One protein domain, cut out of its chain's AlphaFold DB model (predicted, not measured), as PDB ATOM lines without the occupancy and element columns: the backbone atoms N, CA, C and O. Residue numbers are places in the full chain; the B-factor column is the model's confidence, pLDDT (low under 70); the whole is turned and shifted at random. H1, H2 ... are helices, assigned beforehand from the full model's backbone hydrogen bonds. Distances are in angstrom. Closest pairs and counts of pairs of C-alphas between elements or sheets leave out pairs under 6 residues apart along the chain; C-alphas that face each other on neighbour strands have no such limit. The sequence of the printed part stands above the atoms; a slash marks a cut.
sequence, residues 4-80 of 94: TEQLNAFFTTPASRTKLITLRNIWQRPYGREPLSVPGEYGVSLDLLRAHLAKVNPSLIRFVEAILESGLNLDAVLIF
ATOM      1  N   THR A   4      18.154 -53.430 -12.538       71.00
ATOM      2  CA  THR A   4      18.286 -53.739 -13.967       71.00
ATOM      3  C   THR A   4      17.538 -52.742 -14.854       71.00
ATOM      4  O   THR A   4      18.056 -52.352 -15.896       71.00
ATOM      5  N   GLU A   5      16.354 -52.279 -14.446       75.50
ATOM      6  CA  GLU A   5      15.625 -51.220 -15.159       75.50
ATOM      7  C   GLU A   5      16.383 -49.887 -15.126       75.50
ATOM      8  O   GLU A   5      16.470 -49.216 -16.151       75.50
ATOM      9  N   GLN A   6      16.990 -49.530 -13.989       75.56
ATOM     10  CA  GLN A   6      17.821 -48.325 -13.864       75.56
ATOM     11  C   GLN A   6      19.087 -48.407 -14.724       75.56
ATOM     12  O   GLN A   6      19.394 -47.468 -15.455       75.56
ATOM     13  N   LEU A   7      19.780 -49.553 -14.714       75.19
ATOM     14  CA  LEU A   7      20.916 -49.809 -15.602       75.19
ATOM     15  C   LEU A   7      20.513 -49.668 -17.075       75.19
ATOM     16  O   LEU A   7      21.197 -48.999 -17.844       75.19
ATOM     17  N   ASN A   8      19.402 -50.283 -17.479       75.88
ATOM     18  CA  ASN A   8      18.943 -50.244 -18.866       75.88
ATOM     19  C   ASN A   8      18.527 -48.836 -19.305       75.88
ATOM     20  O   ASN A   8      18.793 -48.468 -20.447       75.88
ATOM     21  N   ALA A   9      17.924 -48.049 -18.408       77.50
ATOM     22  CA  ALA A   9      17.574 -46.652 -18.651       77.50
ATOM     23  C   ALA A   9      18.810 -45.742 -18.757       77.50
ATOM     24  O   ALA A   9      18.821 -44.805 -19.554       77.50
ATOM     25  N   PHE A  10      19.868 -46.035 -18.001       74.81
ATOM     26  CA  PHE A  10      21.109 -45.262 -18.028       74.81
ATOM     27  C   PHE A  10      22.015 -45.642 -19.217       74.81
ATOM     28  O   PHE A  10      22.635 -44.784 -19.843       74.81
ATOM     29  N   PHE A  11      22.050 -46.925 -19.597       76.25
ATOM     30  CA  PHE A  11      22.880 -47.461 -20.685       76.25
ATOM     31  C   PHE A  11      22.079 -47.732 -21.970       76.25
ATOM     32  O   PHE A  11      22.146 -48.815 -22.567       76.25
ATOM     33  N   THR A  12      21.308 -46.742 -22.417       78.12
ATOM     34  CA  THR A  12      20.446 -46.844 -23.610       78.12
ATOM     35  C   THR A  12      21.214 -46.720 -24.924       78.12
ATOM     36  O   THR A  12      20.825 -47.330 -25.920       78.12
ATOM     37  N   THR A  13      22.329 -45.980 -24.943       79.75
ATOM     38  CA  THR A  13      23.085 -45.695 -26.174       79.75
ATOM     39  C   THR A  13      24.284 -46.631 -26.363       79.75
ATOM     40  O   THR A  13      24.936 -46.997 -25.380       79.75
ATOM     41  N   PRO A  14      24.675 -46.954 -27.613       77.50
ATOM     42  CA  PRO A  14      25.898 -47.715 -27.882       77.50
ATOM     43  C   PRO A  14      27.144 -47.090 -27.239       77.50
ATOM     44  O   PRO A  14      27.962 -47.799 -26.664       77.50
ATOM     45  N   ALA A  15      27.251 -45.757 -27.248       77.94
ATOM     46  CA  ALA A  15      28.374 -45.041 -26.645       77.94
ATOM     47  C   ALA A  15      28.457 -45.238 -25.119       77.94
ATOM     48  O   ALA A  15      29.537 -45.506 -24.591       77.94
ATOM     49  N   SER A  16      27.328 -45.144 -24.407       78.81
ATOM     50  CA  SER A  16      27.279 -45.385 -22.956       78.81
ATOM     51  C   SER A  16      27.638 -46.832 -22.598       78.81
ATOM     52  O   SER A  16      28.392 -47.065 -21.654       78.81
ATOM     53  N   ARG A  17      27.213 -47.807 -23.415       80.19
ATOM     54  CA  ARG A  17      27.580 -49.224 -23.257       80.19
ATOM     55  C   ARG A  17      29.069 -49.463 -23.481       80.19
ATOM     56  O   ARG A  17      29.694 -50.158 -22.686       80.19
ATOM     57  N   THR A  18      29.669 -48.848 -24.500       81.56
ATOM     58  CA  THR A  18      31.119 -48.939 -24.743       81.56
ATOM     59  C   THR A  18      31.925 -48.364 -23.578       81.56
ATOM     60  O   THR A  18      32.924 -48.963 -23.169       81.56
ATOM     61  N   LYS A  19      31.484 -47.244 -22.990       83.12
ATOM     62  CA  LYS A  19      32.118 -46.663 -21.793       83.12
ATOM     63  C   LYS A  19      32.012 -47.596 -20.587       83.12
ATOM     64  O   LYS A  19      33.014 -47.804 -19.908       83.12
ATOM     65  N   LEU A  20      30.852 -48.222 -20.371       82.69
ATOM     66  CA  LEU A  20      30.655 -49.214 -19.310       82.69
ATOM     67  C   LEU A  20      31.565 -50.437 -19.482       82.69
ATOM     68  O   LEU A  20      32.208 -50.864 -18.525       82.69
ATOM     69  N   ILE A  21      31.655 -50.985 -20.695       81.00
ATOM     70  CA  ILE A  21      32.526 -52.130 -20.997       81.00
ATOM     71  C   ILE A  21      33.993 -51.758 -20.774       81.00
ATOM     72  O   ILE A  21      34.733 -52.514 -20.152       81.00
ATOM     73  N   THR A  22      34.413 -50.579 -21.236       82.00
ATOM     74  CA  THR A  22      35.782 -50.084 -21.023       82.00
ATOM     75  C   THR A  22      36.094 -49.951 -19.534       82.00
ATOM     76  O   THR A  22      37.126 -50.439 -19.083       82.00
ATOM     77  N   LEU A  23      35.183 -49.354 -18.761       82.00
ATOM     78  CA  LEU A  23      35.333 -49.194 -17.317       82.00
ATOM     79  C   LEU A  23      35.424 -50.552 -16.599       82.00
ATOM     80  O   LEU A  23      36.302 -50.756 -15.764       82.00
ATOM     81  N   ARG A  24      34.582 -51.520 -16.976       80.44
ATOM     82  CA  ARG A  24      34.643 -52.888 -16.441       80.44
ATOM     83  C   ARG A  24      35.917 -53.620 -16.816       80.44
ATOM     84  O   ARG A  24      36.462 -54.322 -15.978       80.44
ATOM     85  N   ASN A  25      36.409 -53.449 -18.038       79.44
ATOM     86  CA  ASN A  25      37.672 -54.046 -18.459       79.44
ATOM     87  C   ASN A  25      38.852 -53.502 -17.650       79.44
ATOM     88  O   ASN A  25      39.770 -54.256 -17.345       79.44
ATOM     89  N   ILE A  26      38.835 -52.218 -17.286       77.12
ATOM     90  CA  ILE A  26      39.842 -51.632 -16.391       77.12
ATOM     91  C   ILE A  26      39.749 -52.281 -15.001       77.12
ATOM     92  O   ILE A  26      40.769 -52.693 -14.455       77.12
ATOM     93  N   TRP A  27      38.533 -52.456 -14.478       73.50
ATOM     94  CA  TRP A  27      38.283 -53.045 -13.159       73.50
ATOM     95  C   TRP A  27      38.585 -54.552 -13.056       73.50
ATOM     96  O   TRP A  27      39.151 -55.015 -12.070       73.50
ATOM     97  N   GLN A  28      38.194 -55.342 -14.059       70.69
ATOM     98  CA  GLN A  28      38.327 -56.803 -14.052       70.69
ATOM     99  C   GLN A  28      39.738 -57.284 -14.409       70.69
ATOM    100  O   GLN A  28      40.046 -58.461 -14.217       70.69
ATOM    101  N   ARG A  29      40.606 -56.406 -14.926       69.50
ATOM    102  CA  ARG A  29      42.003 -56.759 -15.191       69.50
ATOM    103  C   ARG A  29      42.702 -57.086 -13.866       69.50
ATOM    104  O   ARG A  29      42.711 -56.229 -12.986       69.50
ATOM    105  N   PRO A  30      43.351 -58.259 -13.739       57.81
ATOM    106  CA  PRO A  30      44.050 -58.659 -12.515       57.81
ATOM    107  C   PRO A  30      45.012 -57.576 -12.002       57.81
ATOM    108  O   PRO A  30      44.943 -57.189 -10.844       57.81
ATOM    109  N   TYR A  31      45.801 -56.992 -12.909       57.53
ATOM    110  CA  TYR A  31      46.759 -55.918 -12.617       57.53
ATOM    111  C   TYR A  31      46.130 -54.523 -12.452       57.53
ATOM    112  O   TYR A  31      46.793 -53.588 -12.015       57.53
ATOM    113  N   GLY A  32      44.868 -54.350 -12.854       58.12
ATOM    114  CA  GLY A  32      44.125 -53.098 -12.691       58.12
ATOM    115  C   GLY A  32      43.410 -53.005 -11.345       58.12
ATOM    116  O   GLY A  32      43.094 -51.906 -10.910       58.12
ATOM    117  N   ARG A  33      43.188 -54.139 -10.668       57.34
ATOM    118  CA  ARG A  33      42.410 -54.221  -9.426       57.34
ATOM    119  C   ARG A  33      43.217 -53.835  -8.187       57.34
ATOM    120  O   ARG A  33      42.728 -53.056  -7.379       57.34
ATOM    121  N   GLU A  34      44.460 -54.310  -8.095       55.97
ATOM    122  CA  GLU A  34      45.406 -53.978  -7.014       55.97
ATOM    123  C   GLU A  34      45.544 -52.471  -6.729       55.97
ATOM    124  O   GLU A  34      45.449 -52.091  -5.566       55.97
ATOM    125  N   PRO A  35      45.705 -51.581  -7.732       60.84
ATOM    126  CA  PRO A  35      45.823 -50.145  -7.479       60.84
ATOM    127  C   PRO A  35      44.485 -49.436  -7.207       60.84
ATOM    128  O   PRO A  35      44.493 -48.229  -6.987       60.84
ATOM    129  N   LEU A  36      43.346 -50.136  -7.282       65.88
ATOM    130  CA  LEU A  36      41.999 -49.554  -7.165       65.88
ATOM    131  C   LEU A  36      41.236 -50.003  -5.912       65.88
ATOM    132  O   LEU A  36      40.202 -49.419  -5.581       65.88
ATOM    133  N   SER A  37      41.738 -51.023  -5.220       62.94
ATOM    134  CA  SER A  37      41.230 -51.496  -3.934       62.94
ATOM    135  C   SER A  37      42.133 -51.027  -2.798       62.94
ATOM    136  O   SER A  37      43.347 -51.218  -2.861       62.94
ATOM    137  N   VAL A  38      41.551 -50.464  -1.739       65.12
ATOM    138  CA  VAL A  38      42.282 -50.151  -0.503       65.12
ATOM    139  C   VAL A  38      42.260 -51.386   0.408       65.12
ATOM    140  O   VAL A  38      41.191 -51.969   0.610       65.12
ATOM    141  N   PRO A  39      43.403 -51.822   0.971       60.16
ATOM    142  CA  PRO A  39      43.428 -52.933   1.916       60.16
ATOM    143  C   PRO A  39      42.536 -52.646   3.132       60.16
ATOM    144  O   PRO A  39      42.756 -51.671   3.844       60.16
ATOM    145  N   GLY A  40      41.547 -53.508   3.380       60.62
ATOM    146  CA  GLY A  40      40.605 -53.369   4.500       60.62
ATOM    147  C   GLY A  40      39.291 -52.659   4.158       60.62
ATOM    148  O   GLY A  40      38.383 -52.663   4.985       60.62
ATOM    149  N   GLU A  41      39.151 -52.121   2.945       61.94
ATOM    150  CA  GLU A  41      37.889 -51.574   2.443       61.94
ATOM    151  C   GLU A  41      37.224 -52.531   1.447       61.94
ATOM    152  O   GLU A  41      37.883 -53.277   0.718       61.94
ATOM    153  N   TYR A  42      35.892 -52.509   1.415       60.72
ATOM    154  CA  TYR A  42      35.112 -53.262   0.441       60.72
ATOM    155  C   TYR A  42      34.732 -52.357  -0.729       60.72
ATOM    156  O   TYR A  42      34.094 -51.327  -0.533       60.72
ATOM    157  N   GLY A  43      35.069 -52.794  -1.942       65.50
ATOM    158  CA  GLY A  43      34.638 -52.147  -3.178       65.50
ATOM    159  C   GLY A  43      35.704 -51.280  -3.841       65.50
ATOM    160  O   GLY A  43      36.908 -51.469  -3.644       65.50
ATOM    161  N   VAL A  44      35.251 -50.380  -4.707       70.69
ATOM    162  CA  VAL A  44      36.106 -49.501  -5.510       70.69
ATOM    163  C   VAL A  44      36.380 -48.209  -4.751       70.69
ATOM    164  O   VAL A  44      35.456 -47.448  -4.465       70.69
ATOM    165  N   SER A  45      37.653 -47.894  -4.507       80.06
ATOM    166  CA  SER A  45      38.006 -46.570  -3.996       80.06
ATOM    167  C   SER A  45      37.826 -45.529  -5.103       80.06
ATOM    168  O   SER A  45      38.510 -45.561  -6.130       80.06
ATOM    169  N   LEU A  46      36.882 -44.605  -4.909       77.38
ATOM    170  CA  LEU A  46      36.552 -43.568  -5.890       77.38
ATOM    171  C   LEU A  46      37.742 -42.654  -6.196       77.38
ATOM    172  O   LEU A  46      37.946 -42.297  -7.357       77.38
ATOM    173  N   ASP A  47      38.539 -42.304  -5.191       81.19
ATOM    174  CA  ASP A  47      39.722 -41.459  -5.359       81.19
ATOM    175  C   ASP A  47      40.813 -42.164  -6.172       81.19
ATOM    176  O   ASP A  47      41.354 -41.583  -7.119       81.19
ATOM    177  N   LEU A  48      41.074 -43.444  -5.886       80.88
ATOM    178  CA  LEU A  48      42.022 -44.249  -6.661       80.88
ATOM    179  C   LEU A  48      41.530 -44.474  -8.093       80.88
ATOM    180  O   LEU A  48      42.304 -44.345  -9.044       80.88
ATOM    181  N   LEU A  49      40.231 -44.735  -8.268       81.31
ATOM    182  CA  LEU A  49      39.619 -44.868  -9.584       81.31
ATOM    183  C   LEU A  49      39.750 -43.574 -10.383       81.31
ATOM    184  O   LEU A  49      40.191 -43.616 -11.528       81.31
ATOM    185  N   ARG A  50      39.430 -42.418  -9.799       83.38
ATOM    186  CA  ARG A  50      39.584 -41.113 -10.458       83.38
ATOM    187  C   ARG A  50      41.033 -40.851 -10.850       83.38
ATOM    188  O   ARG A  50      41.285 -40.480 -11.996       83.38
ATOM    189  N   ALA A  51      41.983 -41.106  -9.951       83.31
ATOM    190  CA  ALA A  51      43.408 -40.939 -10.228       83.31
ATOM    191  C   ALA A  51      43.901 -41.868 -11.351       83.31
ATOM    192  O   ALA A  51      44.709 -41.464 -12.190       83.31
ATOM    193  N   HIS A  52      43.403 -43.105 -11.408       82.69
ATOM    194  CA  HIS A  52      43.730 -44.054 -12.467       82.69
ATOM    195  C   HIS A  52      43.099 -43.657 -13.807       82.69
ATOM    196  O   HIS A  52      43.775 -43.628 -14.836       82.69
ATOM    197  N   LEU A  53      41.817 -43.285 -13.803       83.62
ATOM    198  CA  LEU A  53      41.108 -42.832 -14.997       83.62
ATOM    199  C   LEU A  53      41.711 -41.540 -15.554       83.62
ATOM    200  O   LEU A  53      41.798 -41.410 -16.769       83.62
ATOM    201  N   ALA A  54      42.212 -40.633 -14.715       84.19
ATOM    202  CA  ALA A  54      42.919 -39.436 -15.172       84.19
ATOM    203  C   ALA A  54      44.164 -39.767 -16.013       84.19
ATOM    204  O   ALA A  54      44.480 -39.037 -16.949       84.19
ATOM    205  N   LYS A  55      44.841 -40.884 -15.713       83.12
ATOM    206  CA  LYS A  55      46.032 -41.350 -16.441       83.12
ATOM    207  C   LYS A  55      45.686 -42.146 -17.699       83.12
ATOM    208  O   LYS A  55      46.381 -42.027 -18.700       83.12
ATOM    209  N   VAL A  56      44.644 -42.978 -17.641       81.50
ATOM    210  CA  VAL A  56      44.303 -43.919 -18.722       81.50
ATOM    211  C   VAL A  56      43.296 -43.331 -19.704       81.50
ATOM    212  O   VAL A  56      43.479 -43.433 -20.915       81.50
ATOM    213  N   ASN A  57      42.203 -42.757 -19.202       80.31
ATOM    214  CA  ASN A  57      41.150 -42.184 -20.027       80.31
ATOM    215  C   ASN A  57      40.290 -41.182 -19.225       80.31
ATOM    216  O   ASN A  57      39.284 -41.577 -18.617       80.31
ATOM    217  N   PRO A  58      40.618 -39.876 -19.258       82.88
ATOM    218  CA  PRO A  58      39.912 -38.865 -18.469       82.88
ATOM    219  C   PRO A  58      38.442 -38.695 -18.882       82.88
ATOM    220  O   PRO A  58      37.624 -38.238 -18.087       82.88
ATOM    221  N   SER A  59      38.055 -39.127 -20.089       81.12
ATOM    222  CA  SER A  59      36.654 -39.076 -20.537       81.12
ATOM    223  C   SER A  59      35.722 -40.013 -19.755       81.12
ATOM    224  O   SER A  59      34.503 -39.820 -19.774       81.12
ATOM    225  N   LEU A  60      36.277 -41.007 -19.048       83.81
ATOM    226  CA  LEU A  60      35.528 -41.913 -18.179       83.81
ATOM    227  C   LEU A  60      35.234 -41.308 -16.801       83.81
ATOM    228  O   LEU A  60      34.318 -41.782 -16.138       83.81
ATOM    229  N   ILE A  61      35.930 -40.246 -16.384       85.69
ATOM    230  CA  ILE A  61      35.693 -39.601 -15.080       85.69
ATOM    231  C   ILE A  61      34.281 -39.016 -15.031       85.69
ATOM    232  O   ILE A  61      33.495 -39.391 -14.167       85.69
ATOM    233  N   ARG A  62      33.911 -38.204 -16.034       85.50
ATOM    234  CA  ARG A  62      32.549 -37.644 -16.142       85.50
ATOM    235  C   ARG A  62      31.478 -38.728 -16.248       85.50
ATOM    236  O   ARG A  62      30.329 -38.512 -15.893       85.50
ATOM    237  N   PHE A  63      31.844 -39.896 -16.773       84.25
ATOM    238  CA  PHE A  63      30.935 -41.030 -16.878       84.25
ATOM    239  C   PHE A  63      30.712 -41.718 -15.528       84.25
ATOM    240  O   PHE A  63      29.577 -42.053 -15.212       84.25
ATOM    241  N   VAL A  64      31.760 -41.886 -14.718       86.12
ATOM    242  CA  VAL A  64      31.638 -42.374 -13.336       86.12
ATOM    243  C   VAL A  64      30.824 -41.398 -12.490       86.12
ATOM    244  O   VAL A  64      29.948 -41.828 -11.752       86.12
ATOM    245  N   GLU A  65      31.047 -40.094 -12.643       86.75
ATOM    246  CA  GLU A  65      30.264 -39.066 -11.944       86.75
ATOM    247  C   GLU A  65      28.785 -39.124 -12.316       86.75
ATOM    248  O   GLU A  65      27.946 -39.184 -11.425       86.75
ATOM    249  N   ALA A  66      28.461 -39.253 -13.605       84.81
ATOM    250  CA  ALA A  66      27.080 -39.427 -14.042       84.81
ATOM    251  C   ALA A  66      26.423 -40.702 -13.466       84.81
ATOM    252  O   ALA A  66      25.226 -40.704 -13.183       84.81
ATOM    253  N   ILE A  67      27.184 -41.790 -13.271       84.06
ATOM    254  CA  ILE A  67      26.685 -43.011 -12.610       84.06
ATOM    255  C   ILE A  67      26.367 -42.722 -11.138       84.06
ATOM    256  O   ILE A  67      25.300 -43.108 -10.665       84.06
ATOM    257  N   LEU A  68      27.242 -42.011 -10.427       84.44
ATOM    258  CA  LEU A  68      27.011 -41.641  -9.027       84.44
ATOM    259  C   LEU A  68      25.811 -40.694  -8.877       84.44
ATOM    260  O   LEU A  68      24.967 -40.908  -8.011       84.44
ATOM    261  N   GLU A  69      25.688 -39.699  -9.758       85.50
ATOM    262  CA  GLU A  69      24.558 -38.760  -9.796       85.50
ATOM    263  C   GLU A  69      23.225 -39.456 -10.100       85.50
ATOM    264  O   GLU A  69      22.176 -39.019  -9.633       85.50
ATOM    265  N   SER A  70      23.252 -40.570 -10.837       80.62
ATOM    266  CA  SER A  70      22.056 -41.376 -11.106       80.62
ATOM    267  C   SER A  70      21.562 -42.189  -9.902       80.62
ATOM    268  O   SER A  70      20.501 -42.809  -9.978       80.62
ATOM    269  N   GLY A  71      22.322 -42.217  -8.800       80.06
ATOM    270  CA  GLY A  71      22.024 -43.025  -7.617       80.06
ATOM    271  C   GLY A  71      22.351 -44.515  -7.780       80.06
ATOM    272  O   GLY A  71      22.024 -45.315  -6.903       80.06
ATOM    273  N   LEU A  72      22.998 -44.907  -8.884       81.12
ATOM    274  CA  LEU A  72      23.466 -46.272  -9.104       81.12
ATOM    275  C   LEU A  72      24.718 -46.552  -8.268       81.12
ATOM    276  O   LEU A  72      25.682 -45.785  -8.267       81.12
ATOM    277  N   ASN A  73      24.739 -47.705  -7.599       80.62
ATOM    278  CA  ASN A  73      25.925 -48.159  -6.884       80.62
ATOM    279  C   ASN A  73      27.011 -48.605  -7.881       80.62
ATOM    280  O   ASN A  73      26.785 -49.493  -8.706       80.62
ATOM    281  N   LEU A  74      28.191 -47.986  -7.799       79.56
ATOM    282  CA  LEU A  74      29.292 -48.222  -8.732       79.56
ATOM    283  C   LEU A  74      29.801 -49.670  -8.685       79.56
ATOM    284  O   LEU A  74      29.995 -50.275  -9.739       79.56
ATOM    285  N   ASP A  75      29.958 -50.259  -7.500       74.12
ATOM    286  CA  ASP A  75      30.372 -51.658  -7.356       74.12
ATOM    287  C   ASP A  75      29.370 -52.609  -8.006       74.12
ATOM    288  O   ASP A  75      29.750 -53.501  -8.769       74.12
ATOM    289  N   ALA A  76      28.077 -52.368  -7.795       74.88
ATOM    290  CA  ALA A  76      27.025 -53.126  -8.456       74.88
ATOM    291  C   ALA A  76      27.117 -52.972  -9.984       74.88
ATOM    292  O   ALA A  76      27.064 -53.964 -10.708       74.88
ATOM    293  N   VAL A  77      27.345 -51.762 -10.499       77.50
ATOM    294  CA  VAL A  77      27.537 -51.507 -11.939       77.50
ATOM    295  C   VAL A  77      28.768 -52.234 -12.492       77.50
ATOM    296  O   VAL A  77      28.754 -52.647 -13.654       77.50
ATOM    297  N   LEU A  78      29.822 -52.428 -11.702       76.62
ATOM    298  CA  LEU A  78      31.060 -53.082 -12.134       76.62
ATOM    299  C   LEU A  78      31.020 -54.612 -12.015       76.62
ATOM    300  O   LEU A  78      31.691 -55.296 -12.791       76.62
ATOM    301  N   ILE A  79      30.220 -55.151 -11.094       69.62
ATOM    302  CA  ILE A  79      30.125 -56.593 -10.812       69.62
ATOM    303  C   ILE A  79      28.947 -57.251 -11.546       69.62
ATOM    304  O   ILE A  79      29.040 -58.419 -11.922       69.62
ATOM    305  N   PHE A  80      27.845 -56.531 -11.787       65.44
ATOM    306  CA  PHE A  80      26.607 -57.129 -12.300       65.44
ATOM    307  C   PHE A  80      26.808 -57.780 -13.680       65.44
ATOM    308  O   PHE A  80      27.256 -57.100 -14.601       65.44
TER     309      PHE A  80
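AT A GLANCE: This is residues 4 to 80 of the 94 residues of an uncharacterized protein of Pseudomonas sp. TMW 2.1634 (UniProt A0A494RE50). What shape is this? A helical hairpin of H4 and H5 lies on one side of the longest helix, H2, with H5 crossing H2, and the short H6 also packs on H2. H1 and H3 are the helices before and after H2. What is it made of? The printed part has 77 residues with six named helices, H1 to H6 in order, no named strand, and is all helix. It is compact and rounded, with a radius of gyration of the C-alphas of 12.0 A and spans of 33 by 23 by 21 A.

IN THESE COORDINATES: Where are the first helices? H1, residues 4 to 10, begins with C-alpha 4 at (18.286, -53.739, -13.967). H2, residues 14 to 28, is 20.7 A long, and H3 is residues 30 to 33. Where are the others? H4, residues 46 to 56, is 15.0 A long, and H5, residues 58 to 69, 17.6 A. H6, residues 74 to 79, ends with C-alpha 79 at (30.125, -56.593, -10.812).

HOW THE PARTS SIT: What does H2 touch? It only just touches H5, with 3 pairs of C-alphas within 8 A, about perpendicular at 82 degrees, closest at the C-alphas of Lys 19 and Leu 60, 6.9 A. It only just touches H6, also with 3 pairs, closest at the C-alphas of Arg 24 and Leu 78, 5.6 A. How do H4 and H5 stand? They touch as a hairpin at a shallow tilt of 28 degrees, opposite ways. Are the backbones helical? Every O i to N i+4 pair is within hydrogen-bond range in H1, H2 and H6; H4 has 6 of 7, H5 6 of 8, and H3 is too short for one.

THE WHOLE: Is anything cut or long? The printed part has no cut, and H3 to H4 is a long link of 12 residues. Where is confidence low? Residues 29 to 43 and 79 to 80 are under 70.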